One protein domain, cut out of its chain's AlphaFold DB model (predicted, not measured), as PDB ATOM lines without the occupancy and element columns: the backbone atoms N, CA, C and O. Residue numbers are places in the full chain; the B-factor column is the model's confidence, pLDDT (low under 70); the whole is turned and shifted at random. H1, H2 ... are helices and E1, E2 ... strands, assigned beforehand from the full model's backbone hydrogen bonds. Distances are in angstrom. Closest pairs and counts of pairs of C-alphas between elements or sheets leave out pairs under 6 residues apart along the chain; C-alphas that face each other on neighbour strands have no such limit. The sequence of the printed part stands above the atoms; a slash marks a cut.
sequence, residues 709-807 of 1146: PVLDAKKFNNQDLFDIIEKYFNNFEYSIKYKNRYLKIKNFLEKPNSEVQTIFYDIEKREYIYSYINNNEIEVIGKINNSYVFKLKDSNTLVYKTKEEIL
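Overview. This is residues 709 to 807 of the 1146 residues of the protein "TcdA_TcdB_pore domain-containing protein" of Silvanigrella paludirubra (UniProt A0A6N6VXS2). Two small sheets lie partly face to face as a sandwich, their strands crossed at 77 degrees, and one helix, H1, grazes the four-stranded sheet at the far end from the three-stranded one. H1 and E7 mark the two ends of the longest axis. The 99 printed residues have one named helix and seven named strands, in the order E1 H1 E2 E3 E4 E5 E6 E7, class mixed, helices and strands. The first sheet, order E1 E2 E3 E4, is mixed; the second, E5 E6 E7, is antiparallel. The whole is compact, with a radius of gyration of the C-alphas of 13.8 A and spans of 40 by 30 by 25 A.

Arrangement. Start at E1, residues 710 to 712, an edge strand parallel to E2, residues 742 to 749, with N 711 and O 744 at 2.8 A. Between them in the chain comes H1, residues 718 to 730, a strand-helix-strand unit, two parallel neighbour strands with a helix between, its crossover right-handed. H1 only grazes this sheet, with residues 718 to 725; its closest C-alphas to E2 are those of Asn 718 and Leu 749, 7.9 A apart. In H1 every O i to N i+4 pair is within hydrogen-bond range. E2 bends by 69 degrees at residue 746. E2, E3, residues 756 to 762, and E4, residues 767 to 770, form a meander, each the antiparallel neighbour of the one before; look at N 745 and O 759, 2.8 A, and N 769 and O 760, 2.7 A. The second meander is E5, residues 778 to 784, E6, residues 787 to 792, and E7, residues 797 to 801, with N 779 and O 791 at 2.9 A and N 790 and O 799 at 2.8 A. Across the sandwich, the closest C-alphas of E4 and E6 are those of Ile 769 and Tyr 788, 7.5 A. H1 and E7 are apart.

Along the chain. Find C-alpha 710 at (281.156, 229.206, 241.276), where E1 begins, 6.9 A long. H1 runs 18.2 A from C-alpha 718 at (271.669, 223.156, 251.385). E2 spans 18.5 A, E3 19.6 A, E4 9.7 A, E5 16.6 A, E6 16.3 A and E7 13.2 A, ending at C-alpha 801 at (288.621, 209.207, 246.484).

Size, cuts and confidence. The C-alphas farthest apart are those of Glu 733 and Glu 804, 41.9 A. The printed part has no cut. The link from H1 to E2, 11 residues, is long. The mean pLDDT of the printed part is 77.5; residues 731 to 740, 783 to 787, 794 to 796 and 801 to 807 are under 70.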
ATOM      1  N   PRO A 709     279.251 230.374 237.666       82.25
ATOM      2  CA  PRO A 709     279.979 229.106 237.645       82.25
ATOM      3  C   PRO A 709     280.569 228.613 238.960       82.25
ATOM      4  O   PRO A 709     280.895 227.428 239.088       82.25
ATOM      5  N   VAL A 710     280.722 229.519 239.924       85.81
ATOM      6  CA  VAL A 710     281.156 229.206 241.276       85.81
ATOM      7  C   VAL A 710     280.171 229.803 242.277       85.81
ATOM      8  O   VAL A 710     280.054 231.023 242.377       85.81
ATOM      9  N   LEU A 711     279.536 228.943 243.066       87.88
ATOM     10  CA  LEU A 711     278.686 229.312 244.196       87.88
ATOM     11  C   LEU A 711     279.397 229.061 245.528       87.88
ATOM     12  O   LEU A 711     280.295 228.221 245.631       87.88
ATOM     13  N   ASP A 712     278.977 229.785 246.561       88.81
ATOM     14  CA  ASP A 712     279.411 229.576 247.943       88.81
ATOM     15  C   ASP A 712     278.235 229.047 248.766       88.81
ATOM     16  O   ASP A 712     277.274 229.777 249.015       88.81
ATOM     17  N   ALA A 713     278.311 227.787 249.198       88.56
ATOM     18  CA  ALA A 713     277.247 227.136 249.951       88.56
ATOM     19  C   ALA A 713     276.941 227.838 251.279       88.56
ATOM     20  O   ALA A 713     275.816 227.742 251.747       88.56
ATOM     21  N   LYS A 714     277.876 228.609 251.859       87.69
ATOM     22  CA  LYS A 714     277.616 229.381 253.091       87.69
ATOM     23  C   LYS A 714     276.518 230.432 252.932       87.69
ATOM     24  O   LYS A 714     275.961 230.872 253.931       87.69
ATOM     25  N   LYS A 715     276.222 230.854 251.699       85.25
ATOM     26  CA  LYS A 715     275.165 231.832 251.396       85.25
ATOM     27  C   LYS A 715     273.779 231.189 251.254       85.25
ATOM     28  O   LYS A 715     272.785 231.872 251.000       85.25
ATOM     29  N   PHE A 716     273.694 229.870 251.395       85.12
ATOM     30  CA  PHE A 716     272.469 229.110 251.223       85.12
ATOM     31  C   PHE A 716     272.276 228.124 252.367       85.12
ATOM     32  O   PHE A 716     273.224 227.667 252.997       85.12
ATOM     33  N   ASN A 717     271.026 227.726 252.573       82.75
ATOM     34  CA  ASN A 717     270.766 226.439 253.196       82.75
ATOM     35  C   ASN A 717     270.878 225.372 252.099       82.75
ATOM     36  O   ASN A 717     270.459 225.622 250.970       82.75
ATOM     37  N   ASN A 718     271.411 224.186 252.405       79.06
ATOM     38  CA  ASN A 718     271.669 223.156 251.385       79.06
ATOM     39  C   ASN A 718     270.443 222.826 250.523       79.06
ATOM     40  O   ASN A 718     270.568 222.683 249.313       79.06
ATOM     41  N   GLN A 719     269.265 222.724 251.142       81.94
ATOM     42  CA  GLN A 719     268.028 222.415 250.429       81.94
ATOM     43  C   GLN A 719     267.645 223.523 249.441       81.94
ATOM     44  O   GLN A 719     267.333 223.238 248.294       81.94
ATOM     45  N   ASP A 720     267.764 224.781 249.857       82.69
ATOM     46  CA  ASP A 720     267.485 225.937 249.007       82.69
ATOM     47  C   ASP A 720     268.471 226.037 247.830       82.69
ATOM     48  O   ASP A 720     268.070 226.257 246.692       82.69
ATOM     49  N   LEU A 721     269.761 225.771 248.071       85.62
ATOM     50  CA  LEU A 721     270.764 225.691 247.006       85.62
ATOM     51  C   LEU A 721     270.391 224.636 245.955       85.62
ATOM     52  O   LEU A 721     270.452 224.909 244.756       85.62
ATOM     53  N   PHE A 722     270.007 223.441 246.404       86.94
ATOM     54  CA  PHE A 722     269.611 222.355 245.514       86.94
ATOM     55  C   PHE A 722     268.335 222.684 244.739       86.94
ATOM     56  O   PHE A 722     268.298 222.480 243.526       86.94
ATOM     57  N   ASP A 723     267.334 223.260 245.403       86.44
ATOM     58  CA  ASP A 723     266.082 223.681 244.775       86.44
ATOM     59  C   ASP A 723     266.317 224.756 243.700       86.44
ATOM     60  O   ASP A 723     265.691 224.715 242.640       86.44
ATOM     61  N   ILE A 724     267.223 225.711 243.940       86.75
ATOM     62  CA  ILE A 724     267.582 226.757 242.968       86.75
ATOM     63  C   ILE A 724     268.273 226.155 241.741       86.75
ATOM     64  O   ILE A 724     267.900 226.486 240.613       86.75
ATOM     65  N   ILE A 725     269.255 225.272 241.951       87.75
ATOM     66  CA  ILE A 725     269.985 224.593 240.871       87.75
ATOM     67  C   ILE A 725     269.017 223.765 240.019       87.75
ATOM     68  O   ILE A 725     269.006 223.896 238.794       87.75
ATOM     69  N   GLU A 726     268.157 222.971 240.655       85.44
ATOM     70  CA  GLU A 726     267.153 222.171 239.955       85.44
ATOM     71  C   GLU A 726     266.161 223.051 239.189       85.44
ATOM     72  O   GLU A 726     265.919 222.817 238.007       85.44
ATOM     73  N   LYS A 727     265.613 224.109 239.802       84.38
ATOM     74  CA  LYS A 727     264.713 225.047 239.105       84.38
ATOM     75  C   LYS A 727     265.381 225.690 237.890       84.38
ATOM     76  O   LYS A 727     264.730 225.828 236.857       84.38
ATOM     77  N   TYR A 728     266.659 226.056 237.984       83.19
ATOM     78  CA  TYR A 728     267.411 226.635 236.869       83.19
ATOM     79  C   TYR A 728     267.531 225.666 235.689       83.19
ATOM     80  O   TYR A 728     267.181 226.023 234.566       83.19
ATOM     81  N   PHE A 729     267.948 224.422 235.935       79.62
ATOM     82  CA  PHE A 729     268.132 223.440 234.861       79.62
ATOM     83  C   PHE A 729     266.827 222.784 234.376       79.62
ATOM     84  O   PHE A 729     266.808 222.200 233.290       79.62
ATOM     85  N   ASN A 730     265.731 222.890 235.134       77.75
ATOM     86  CA  ASN A 730     264.402 222.421 234.725       77.75
ATOM     87  C   ASN A 730     263.626 223.439 233.873       77.75
ATOM     88  O   ASN A 730     262.797 223.033 233.058       77.75
ATOM     89  N   ASN A 731     263.911 224.740 233.993       69.88
ATOM     90  CA  ASN A 731     263.317 225.780 233.149       69.88
ATOM     91  C   ASN A 731     264.030 225.825 231.781       69.88
ATOM     92  O   ASN A 731     264.958 226.594 231.543       69.88
ATOM     93  N   PHE A 732     263.592 224.935 230.891       51.31
ATOM     94  CA  PHE A 732     264.267 224.473 229.671       51.31
ATOM     95  C   PHE A 732     264.541 225.513 228.556       51.31
ATOM     96  O   PHE A 732     265.155 225.157 227.556       51.31
ATOM     97  N   GLU A 733     264.136 226.781 228.689       53.09
ATOM     98  CA  GLU A 733     264.283 227.780 227.609       53.09
ATOM     99  C   GLU A 733     265.650 228.497 227.565       53.09
ATOM    100  O   GLU A 733     266.033 228.996 226.510       53.09
ATOM    101  N   TYR A 734     266.433 228.518 228.655       50.12
ATOM    102  CA  TYR A 734     267.632 229.384 228.759       50.12
ATOM    103  C   TYR A 734     268.963 228.649 229.019       50.12
ATOM    104  O   TYR A 734     270.025 229.276 229.060       50.12
ATOM    105  N   SER A 735     268.948 227.317 229.136       49.00
ATOM    106  CA  SER A 735     270.127 226.487 229.459       49.00
ATOM    107  C   SER A 735     271.150 226.339 228.317       49.00
ATOM    108  O   SER A 735     272.263 225.866 228.547       49.00
ATOM    109  N   ILE A 736     270.830 226.801 227.101       48.19
ATOM    110  CA  ILE A 736     271.640 226.616 225.878       48.19
ATOM    111  C   ILE A 736     273.015 227.334 225.941       48.19
ATOM    112  O   ILE A 736     273.893 227.068 225.123       48.19
ATOM    113  N   LYS A 737     273.264 228.219 226.922       50.81
ATOM    114  CA  LYS A 737     274.489 229.049 227.002       50.81
ATOM    115  C   LYS A 737     275.467 228.717 228.134       50.81
ATOM    116  O   LYS A 737     276.465 229.431 228.282       50.81
ATOM    117  N   TYR A 738     275.237 227.682 228.941       59.00
ATOM    118  CA  TYR A 738     276.150 227.406 230.051       59.00
ATOM    119  C   TYR A 738     277.446 226.740 229.550       59.00
ATOM    120  O   TYR A 738     277.476 225.562 229.211       59.00
ATOM    121  N   LYS A 739     278.536 227.519 229.470       60.59
ATOM    122  CA  LYS A 739     279.812 227.099 228.850       60.59
ATOM    123  C   LYS A 739     280.571 226.003 229.611       60.59
ATOM    124  O   LYS A 739     281.446 225.372 229.027       60.59
ATOM    125  N   ASN A 740     280.278 225.787 230.896       69.25
ATOM    126  CA  ASN A 740     281.036 224.876 231.759       69.25
ATOM    127  C   ASN A 740     280.211 223.633 232.105       69.25
ATOM    128  O   ASN A 740     279.151 223.752 232.687       69.25
ATOM    129  N   ARG A 741     280.713 222.420 231.869       80.00
ATOM    130  CA  ARG A 741     279.998 221.183 232.252       80.00
ATOM    131  C   ARG A 741     279.657 221.090 233.750       80.00
ATOM    132  O   ARG A 741     278.660 220.478 234.129       80.00
ATOM    133  N   TYR A 742     280.508 221.669 234.596       85.00
ATOM    134  CA  TYR A 742     280.416 221.562 236.048       85.00
ATOM    135  C   TYR A 742     280.143 222.924 236.689       85.00
ATOM    136  O   TYR A 742     280.897 223.877 236.478       85.00
ATOM    137  N   LEU A 743     279.104 222.996 237.523       87.00
ATOM    138  CA  LEU A 743     278.874 224.102 238.454       87.00
ATOM    139  C   LEU A 743     279.619 223.800 239.758       87.00
ATOM    140  O   LEU A 743     279.391 222.763 240.377       87.00
ATOM    141  N   LYS A 744     280.529 224.681 240.175       90.25
ATOM    142  CA  LYS A 744     281.352 224.476 241.372       90.25
ATOM    143  C   LYS A 744     280.688 225.100 242.595       90.25
ATOM    144  O   LYS A 744     280.298 226.260 242.553       90.25
ATOM    145  N   ILE A 745     280.640 224.373 243.705       91.94
ATOM    146  CA  ILE A 745     280.049 224.832 244.965       91.94
ATOM    147  C   ILE A 745     281.111 224.716 246.058       91.94
ATOM    148  O   ILE A 745     281.543 223.623 246.423       91.94
ATOM    149  N   LYS A 746     281.562 225.858 246.569       91.56
ATOM    150  CA  LYS A 746     282.558 225.947 247.640       91.56
ATOM    151  C   LYS A 746     281.888 225.906 249.007       91.56
ATOM    152  O   LYS A 746     280.707 226.214 249.137       91.56
ATOM    153  N   ASN A 747     282.681 225.593 250.025       88.88
ATOM    154  CA  ASN A 747     282.282 225.612 251.432       88.88
ATOM    155  C   ASN A 747     281.040 224.762 251.787       88.88
ATOM    156  O   ASN A 747     280.304 225.097 252.715       88.88
ATOM    157  N   PHE A 748     280.790 223.681 251.056       90.56
ATOM    158  CA  PHE A 748     279.620 222.834 251.235       90.56
ATOM    159  C   PHE A 748     279.762 221.927 252.465       90.56
ATOM    160  O   PHE A 748     280.802 221.300 252.669       90.56
ATOM    161  N   LEU A 749     278.700 221.833 253.264       87.19
ATOM    162  CA  LEU A 749     278.592 220.937 254.415       87.19
ATOM    163  C   LEU A 749     277.575 219.850 254.082       87.19
ATOM    164  O   LEU A 749     276.401 220.151 253.930       87.19
ATOM    165  N   GLU A 750     277.984 218.587 253.983       82.06
ATOM    166  CA  GLU A 750     277.053 217.484 253.683       82.06
ATOM    167  C   GLU A 750     276.054 217.251 254.823       82.06
ATOM    168  O   GLU A 750     274.886 216.940 254.596       82.06
ATOM    169  N   LYS A 751     276.511 217.442 256.063       81.50
ATOM    170  CA  LYS A 751     275.715 217.389 257.293       81.50
ATOM    171  C   LYS A 751     276.161 218.535 258.213       81.50
ATOM    172  O   LYS A 751     277.306 218.966 258.101       81.50
ATOM    173  N   PRO A 752     275.336 218.990 259.176       74.94
ATOM    174  CA  PRO A 752     275.707 220.086 260.082       74.94
ATOM    175  C   PRO A 752     277.057 219.898 260.799       74.94
ATOM    176  O   PRO A 752     277.742 220.873 261.078       74.94
ATOM    177  N   ASN A 753     277.457 218.641 261.033       75.44
ATOM    178  CA  ASN A 753     278.701 218.273 261.717       75.44
ATOM    179  C   ASN A 753     279.777 217.679 260.782       75.44
ATOM    180  O   ASN A 753     280.762 217.134 261.273       75.44
ATOM    181  N   SER A 754     279.585 217.689 259.458       80.12
ATOM    182  CA  SER A 754     280.604 217.189 258.521       80.12
ATOM    183  C   SER A 754     281.694 218.229 258.276       80.12
ATOM    184  O   SER A 754     281.462 219.422 258.444       80.12
ATOM    185  N   GLU A 755     282.859 217.802 257.796       82.62
ATOM    186  CA  GLU A 755     283.870 218.741 257.314       82.62
ATOM    187  C   GLU A 755     283.391 219.511 256.076       82.62
ATOM    188  O   GLU A 755     282.621 219.012 255.250       82.62
ATOM    189  N   VAL A 756     283.867 220.750 255.959       87.44
ATOM    190  CA  VAL A 756     283.617 221.613 254.805       87.44
ATOM    191  C   VAL A 756     284.334 221.042 253.582       87.44
ATOM    192  O   VAL A 756     285.527 220.759 253.638       87.44
ATOM    193  N   GLN A 757     283.634 220.921 252.457       88.56
ATOM    194  CA  GLN A 757     284.188 220.425 251.196       88.56
ATOM    195  C   GLN A 757     283.786 221.304 250.008       88.56
ATOM    196  O   GLN A 757     282.814 222.054 250.057       88.56
ATOM    197  N   THR A 758     284.529 221.210 248.908       90.81
ATOM    198  CA  THR A 758     284.075 221.727 247.608       90.81
ATOM    199  C   THR A 758     283.362 220.611 246.851       90.81
ATOM    200  O   THR A 758     283.911 219.523 246.710       90.81
ATOM    201  N   ILE A 759     282.157 220.849 246.345       92.25
ATOM    202  CA  ILE A 759     281.423 219.885 245.511       92.25
ATOM    203  C   ILE A 759     281.187 220.468 244.118       92.25
ATOM    204  O   ILE A 759     281.425 221.653 243.872       92.25
ATOM    205  N   PHE A 760     280.721 219.634 243.198       91.00
ATOM    206  CA  PHE A 760     280.336 220.057 241.855       91.00
ATOM    207  C   PHE A 760     278.958 219.509 241.504       91.00
ATOM    208  O   PHE A 760     278.581 218.454 241.996       91.00
ATOM    209  N   TYR A 761     278.223 220.192 240.639       89.38
ATOM    210  CA  TYR A 761     277.018 219.665 240.006       89.38
ATOM    211  C   TYR A 761     277.319 219.428 238.522       89.38
ATOM    212  O   TYR A 761     277.735 220.359 237.826       89.38
ATOM    213  N   ASP A 762     277.198 218.178 238.064       86.25
ATOM    214  CA  ASP A 762     277.316 217.814 236.646       86.25
ATOM    215  C   ASP A 762     275.994 218.134 235.956       86.25
ATOM    216  O   ASP A 762     274.976 217.495 236.216       86.25
ATOM    217  N   ILE A 763     276.026 219.133 235.080       80.75
ATOM    218  CA  ILE A 763     274.831 219.673 234.430       80.75
ATOM    219  C   ILE A 763     274.250 218.681 233.421       80.75
ATOM    220  O   ILE A 763     273.032 218.570 233.298       80.75
ATOM    221  N   GLU A 764     275.103 217.926 232.722       79.88
ATOM    222  CA  GLU A 764     274.660 216.931 231.738       79.88
ATOM    223  C   GLU A 764     273.999 215.736 232.421       79.88
ATOM    224  O   GLU A 764     273.007 215.199 231.932       79.88
ATOM    225  N   LYS A 765     274.569 215.301 233.550       82.31
ATOM    226  CA  LYS A 765     274.105 214.113 234.281       82.31
ATOM    227  C   LYS A 765     273.078 214.417 235.365       82.31
ATOM    228  O   LYS A 765     272.483 213.480 235.883       82.31
ATOM    229  N   ARG A 766     272.886 215.697 235.702       83.38
ATOM    230  CA  ARG A 766     272.047 216.172 236.811       83.38
ATOM    231  C   ARG A 766     272.383 215.474 238.133       83.38
ATOM    232  O   ARG A 766     271.503 215.008 238.851       83.38
ATOM    233  N   GLU A 767     273.679 215.369 238.440       86.75
ATOM    234  CA  GLU A 767     274.172 214.699 239.653       86.75
ATOM    235  C   GLU A 767     275.175 215.557 240.437       86.75
ATOM    236  O   GLU A 767     276.005 216.264 239.861       86.75
ATOM    237  N   TYR A 768     275.129 215.458 241.769       87.94
ATOM    238  CA  TYR A 768     276.114 216.077 242.656       87.94
ATOM    239  C   TYR A 768     277.358 215.194 242.800       87.94
ATOM    240  O   TYR A 768     277.284 213.995 243.068       87.94
ATOM    241  N   ILE A 769     278.519 215.821 242.667       89.06
ATOM    242  CA  ILE A 769     279.848 215.229 242.752       89.06
ATOM    243  C   ILE A 769     280.520 215.725 244.029       89.06
ATOM    244  O   ILE A 769     280.968 216.872 244.117       89.06
ATOM    245  N   TYR A 770     280.641 214.837 245.007       86.81
ATOM    246  CA  TYR A 770     281.279 215.128 246.287       86.81
ATOM    247  C   TYR A 770     282.786 214.880 246.200       86.81
ATOM    248  O   TYR A 770     283.216 213.757 245.924       86.81
ATOM    249  N   SER A 771     283.600 215.920 246.420       84.69
ATOM    250  CA  SER A 771     285.061 215.768 246.388       84.69
ATOM    251  C   SER A 771     285.644 215.284 247.712       84.69
ATOM    252  O   SER A 771     286.659 214.594 247.699       84.69
ATOM    253  N   TYR A 772     285.000 215.613 248.839       82.00
ATOM    254  CA  TYR A 772     285.509 215.423 250.202       82.00
ATOM    255  C   TYR A 772     286.831 216.152 250.485       82.00
ATOM    256  O   TYR A 772     287.573 215.776 251.386       82.00
ATOM    257  N   ILE A 773     287.134 217.198 249.711       81.00
ATOM    258  CA  ILE A 773     288.353 217.997 249.842       81.00
ATOM    259  C   ILE A 773     287.965 219.419 250.243       81.00
ATOM    260  O   ILE A 773     287.220 220.103 249.532       81.00
ATOM    261  N   ASN A 774     288.533 219.903 251.348       83.75
ATOM    262  CA  ASN A 774     288.427 221.301 251.765       83.75
ATOM    263  C   ASN A 774     289.430 222.188 251.004       83.75
ATOM    264  O   ASN A 774     290.346 222.767 251.585       83.75
ATOM    265  N   ASN A 775     289.317 222.233 249.676       80.69
ATOM    266  CA  ASN A 775     290.172 223.069 248.841       80.69
ATOM    267  C   ASN A 775     289.361 223.709 247.710       80.69
ATOM    268  O   ASN A 775     288.747 223.027 246.896       80.69
ATOM    269  N   ASN A 776     289.388 225.040 247.653       80.50
ATOM    270  CA  ASN A 776     288.621 225.842 246.704       80.50
ATOM    271  C   ASN A 776     289.259 225.932 245.308       80.50
ATOM    272  O   ASN A 776     288.652 226.514 244.407       80.50
ATOM    273  N   GLU A 777     290.432 225.345 245.101       84.94
ATOM    274  CA  GLU A 777     291.215 225.343 243.859       84.94
ATOM    275  C   GLU A 777     291.264 223.960 243.208       84.94
ATOM    276  O   GLU A 777     292.234 223.597 242.550       84.94
ATOM    277  N   ILE A 778     290.197 223.180 243.384       86.25
ATOM    278  CA  ILE A 778     290.038 221.902 242.692       86.25
ATOM    279  C   ILE A 778     289.205 222.024 241.412       86.25
ATOM    280  O   ILE A 778     288.281 222.841 241.347       86.25
ATOM    281  N   GLU A 779     289.500 221.208 240.405       85.00
ATOM    282  CA  GLU A 779     288.747 221.107 239.144       85.00
ATOM    283  C   GLU A 779     288.487 219.638 238.800       85.00
ATOM    284  O   GLU A 779     289.350 218.791 239.028       85.00
ATOM    285  N   VAL A 780     287.305 219.316 238.266       83.56
ATOM    286  CA  VAL A 780     286.974 217.947 237.839       83.56
ATOM    287  C   VAL A 780     287.673 217.655 236.516       83.56
ATOM    288  O   VAL A 780     287.484 218.385 235.547       83.56
ATOM    289  N   ILE A 781     288.456 216.577 236.473       77.75
ATOM    290  CA  ILE A 781     289.163 216.149 235.258       77.75
ATOM    291  C   ILE A 781     288.468 214.953 234.590       77.75
ATOM    292  O   ILE A 781     288.498 214.821 233.370       77.75
ATOM    293  N   GLY A 782     287.849 214.062 235.371       71.06
ATOM    294  CA  GLY A 782     287.193 212.864 234.839       71.06
ATOM    295  C   GLY A 782     286.835 211.831 235.910       71.06
ATOM    296  O   GLY A 782     286.778 212.158 237.096       71.06
ATOM    297  N   LYS A 783     286.600 210.578 235.494       66.12
ATOM    298  CA  LYS A 783     286.346 209.422 236.379       66.12
ATOM    299  C   LYS A 783     287.419 208.331 236.214       66.12
ATOM    300  O   LYS A 783     287.939 208.138 235.122       66.12
ATOM    301  N   ILE A 784     287.708 207.586 237.281       61.31
ATOM    302  CA  ILE A 784     288.462 206.317 237.290       61.31
ATOM    303  C   ILE A 784     287.641 205.300 238.081       61.31
ATOM    304  O   ILE A 784     287.348 205.552 239.247       61.31
ATOM    305  N   ASN A 785     287.292 204.152 237.488       55.78
ATOM    306  CA  ASN A 785     286.601 203.041 238.171       55.78
ATOM    307  C   ASN A 785     285.417 203.504 239.056       55.78
ATOM    308  O   ASN A 785     285.315 203.119 240.218       55.78
ATOM    309  N   ASN A 786     284.549 204.362 238.502       65.19
ATOM    310  CA  ASN A 786     283.406 205.049 239.136       65.19
ATOM    311  C   ASN A 786     283.698 206.190 240.130       65.19
ATOM    312  O   ASN A 786     282.758 206.889 240.507       65.19
ATOM    313  N   SER A 787     284.951 206.462 240.487       63.59
ATOM    314  CA  SER A 787     285.324 207.604 241.333       63.59
ATOM    315  C   SER A 787     285.735 208.821 240.510       63.59
ATOM    316  O   SER A 787     286.438 208.693 239.511       63.59
ATOM    317  N   TYR A 788     285.339 210.018 240.940       78.25
ATOM    318  CA  TYR A 788     285.767 211.271 240.315       78.25
ATOM    319  C   TYR A 788     287.221 211.625 240.666       78.25
ATOM    320  O   TYR A 788     287.683 211.377 241.782       78.25
ATOM    321  N   VAL A 789     287.931 212.211 239.699       78.19
ATOM    322  CA  VAL A 789     289.313 212.692 239.827       78.19
ATOM    323  C   VAL A 789     289.336 214.209 239.739       78.19
ATOM    324  O   VAL A 789     288.777 214.800 238.809       78.19
ATOM    325  N   PHE A 790     290.039 214.824 240.683       84.38
ATOM    326  CA  PHE A 790     290.160 216.265 240.828       84.38
ATOM    327  C   PHE A 790     291.614 216.714 240.631       84.38
ATOM    328  O   PHE A 790     292.536 216.080 241.143       84.38
ATOM    329  N   LYS A 791     291.835 217.820 239.916       80.44
ATOM    330  CA  LYS A 791     293.130 218.518 239.848       80.44
ATOM    331  C   LYS A 791     293.192 219.578 240.926       80.44
ATOM    332  O   LYS A 791     292.222 220.310 241.060       80.44
ATOM    333  N   LEU A 792     294.327 219.745 241.593       80.25
ATOM    334  CA  LEU A 792     294.635 220.960 242.353       80.25
ATOM    335  C   LEU A 792     295.306 221.982 241.419       80.25
ATOM    336  O   LEU A 792     296.311 221.654 240.798       80.25
ATOM    337  N   LYS A 793     294.763 223.197 241.293       71.25
ATOM    338  CA  LYS A 793     295.162 224.171 240.255       71.25
ATOM    339  C   LYS A 793     296.641 224.582 240.329       71.25
ATOM    340  O   LYS A 793     297.304 224.608 239.295       71.25
ATOM    341  N   ASP A 794     297.160 224.749 241.545       65.94
ATOM    342  CA  ASP A 794     298.528 225.218 241.820       65.94
ATOM    343  C   ASP A 794     299.525 224.087 242.119       65.94
ATOM    344  O   ASP A 794     300.629 224.305 242.623       65.94
ATOM    345  N   SER A 795     299.159 222.838 241.824       64.56
ATOM    346  CA  SER A 795     300.076 221.719 242.009       64.56
ATOM    347  C   SER A 795     299.903 220.664 240.930       64.56
ATOM    348  O   SER A 795     298.799 220.399 240.461       64.56
ATOM    349  N   ASN A 796     300.981 219.959 240.595       68.94
ATOM    350  CA  ASN A 796     300.860 218.720 239.836       68.94
ATOM    351  C   ASN A 796     300.381 217.587 240.755       68.94
ATOM    352  O   ASN A 796     301.060 216.572 240.903       68.94
ATOM    353  N   THR A 797     299.240 217.782 241.417       71.12
ATOM    354  CA  THR A 797     298.629 216.803 242.315       71.12
ATOM    355  C   THR A 797     297.214 216.493 241.843       71.12
ATOM    356  O   THR A 797     296.371 217.387 241.741       71.12
ATOM    357  N   LEU A 798     296.958 215.218 241.554       71.62
ATOM    358  CA  LEU A 798     295.611 214.686 241.382       71.62
ATOM    359  C   LEU A 798     295.108 214.188 242.722       71.62
ATOM    360  O   LEU A 798     295.855 213.565 243.476       71.62
ATOM    361  N   VAL A 799     293.831 214.411 242.980       73.06
ATOM    362  CA  VAL A 799     293.140 213.848 244.128       73.06
ATOM    363  C   VAL A 799     292.020 212.967 243.618       73.06
ATOM    364  O   VAL A 799     291.227 213.383 242.776       73.06
ATOM    365  N   TYR A 800     291.953 211.739 244.110       73.19
ATOM    366  CA  TYR A 800     290.828 210.858 243.835       73.19
ATOM    367  C   TYR A 800     290.456 210.096 245.103       73.19
ATOM    368  O   TYR A 800     291.322 209.721 245.895       73.19
ATOM    369  N   LYS A 801     289.154 209.903 245.312       65.44
ATOM    370  CA  LYS A 801     288.621 209.207 246.484       65.44
ATOM    371  C   LYS A 801     288.292 207.757 246.133       65.44
ATOM    372  O   LYS A 801     287.518 207.506 245.209       65.44
ATOM    373  N   THR A 802     288.855 206.805 246.871       60.50
ATOM    374  CA  THR A 802     288.400 205.407 246.873       60.50
ATOM    375  C   THR A 802     287.323 205.221 247.947       60.50
ATOM    376  O   THR A 802     287.018 206.140 248.704       60.50
ATOM    377  N   LYS A 803     286.712 204.032 248.031       54.50
ATOM    378  CA  LYS A 803     285.750 203.729 249.106       54.50
ATOM    379  C   LYS A 803     286.353 203.870 250.514       54.50
ATOM    380  O   LYS A 803     285.591 204.079 251.450       54.50
ATOM    381  N   GLU A 804     287.677 203.772 250.647       51.59
ATOM    382  CA  GLU A 804     288.376 203.678 251.934       51.59
ATOM    383  C   GLU A 804     289.215 204.925 252.255       51.59
ATOM    384  O   GLU A 804     289.274 205.318 253.415       51.59
ATOM    385  N   GLU A 805     289.810 205.603 251.260       60.97
ATOM    386  CA  GLU A 805     290.751 206.712 251.498       60.97
ATOM    387  C   GLU A 805     290.733 207.787 250.389       60.97
ATOM    388  O   GLU A 805     290.307 207.555 249.252       60.97
ATOM    389  N   ILE A 806     291.229 208.988 250.714       64.94
ATOM    390  CA  ILE A 806     291.516 210.056 249.742       64.94
ATOM    391  C   ILE A 806     292.999 209.988 249.382       64.94
ATOM    392  O   ILE A 806     293.862 210.169 250.238       64.94
ATOM    393  N   LEU A 807     293.303 209.765 248.103       61.31
ATOM    394  CA  LEU A 807     294.673 209.601 247.627       61.31
ATOM    395  C   LEU A 807     295.144 210.845 246.874       61.31
ATOM    396  O   LEU A 807     294.522 211.274 245.901       61.31
TER     397      LEU A 807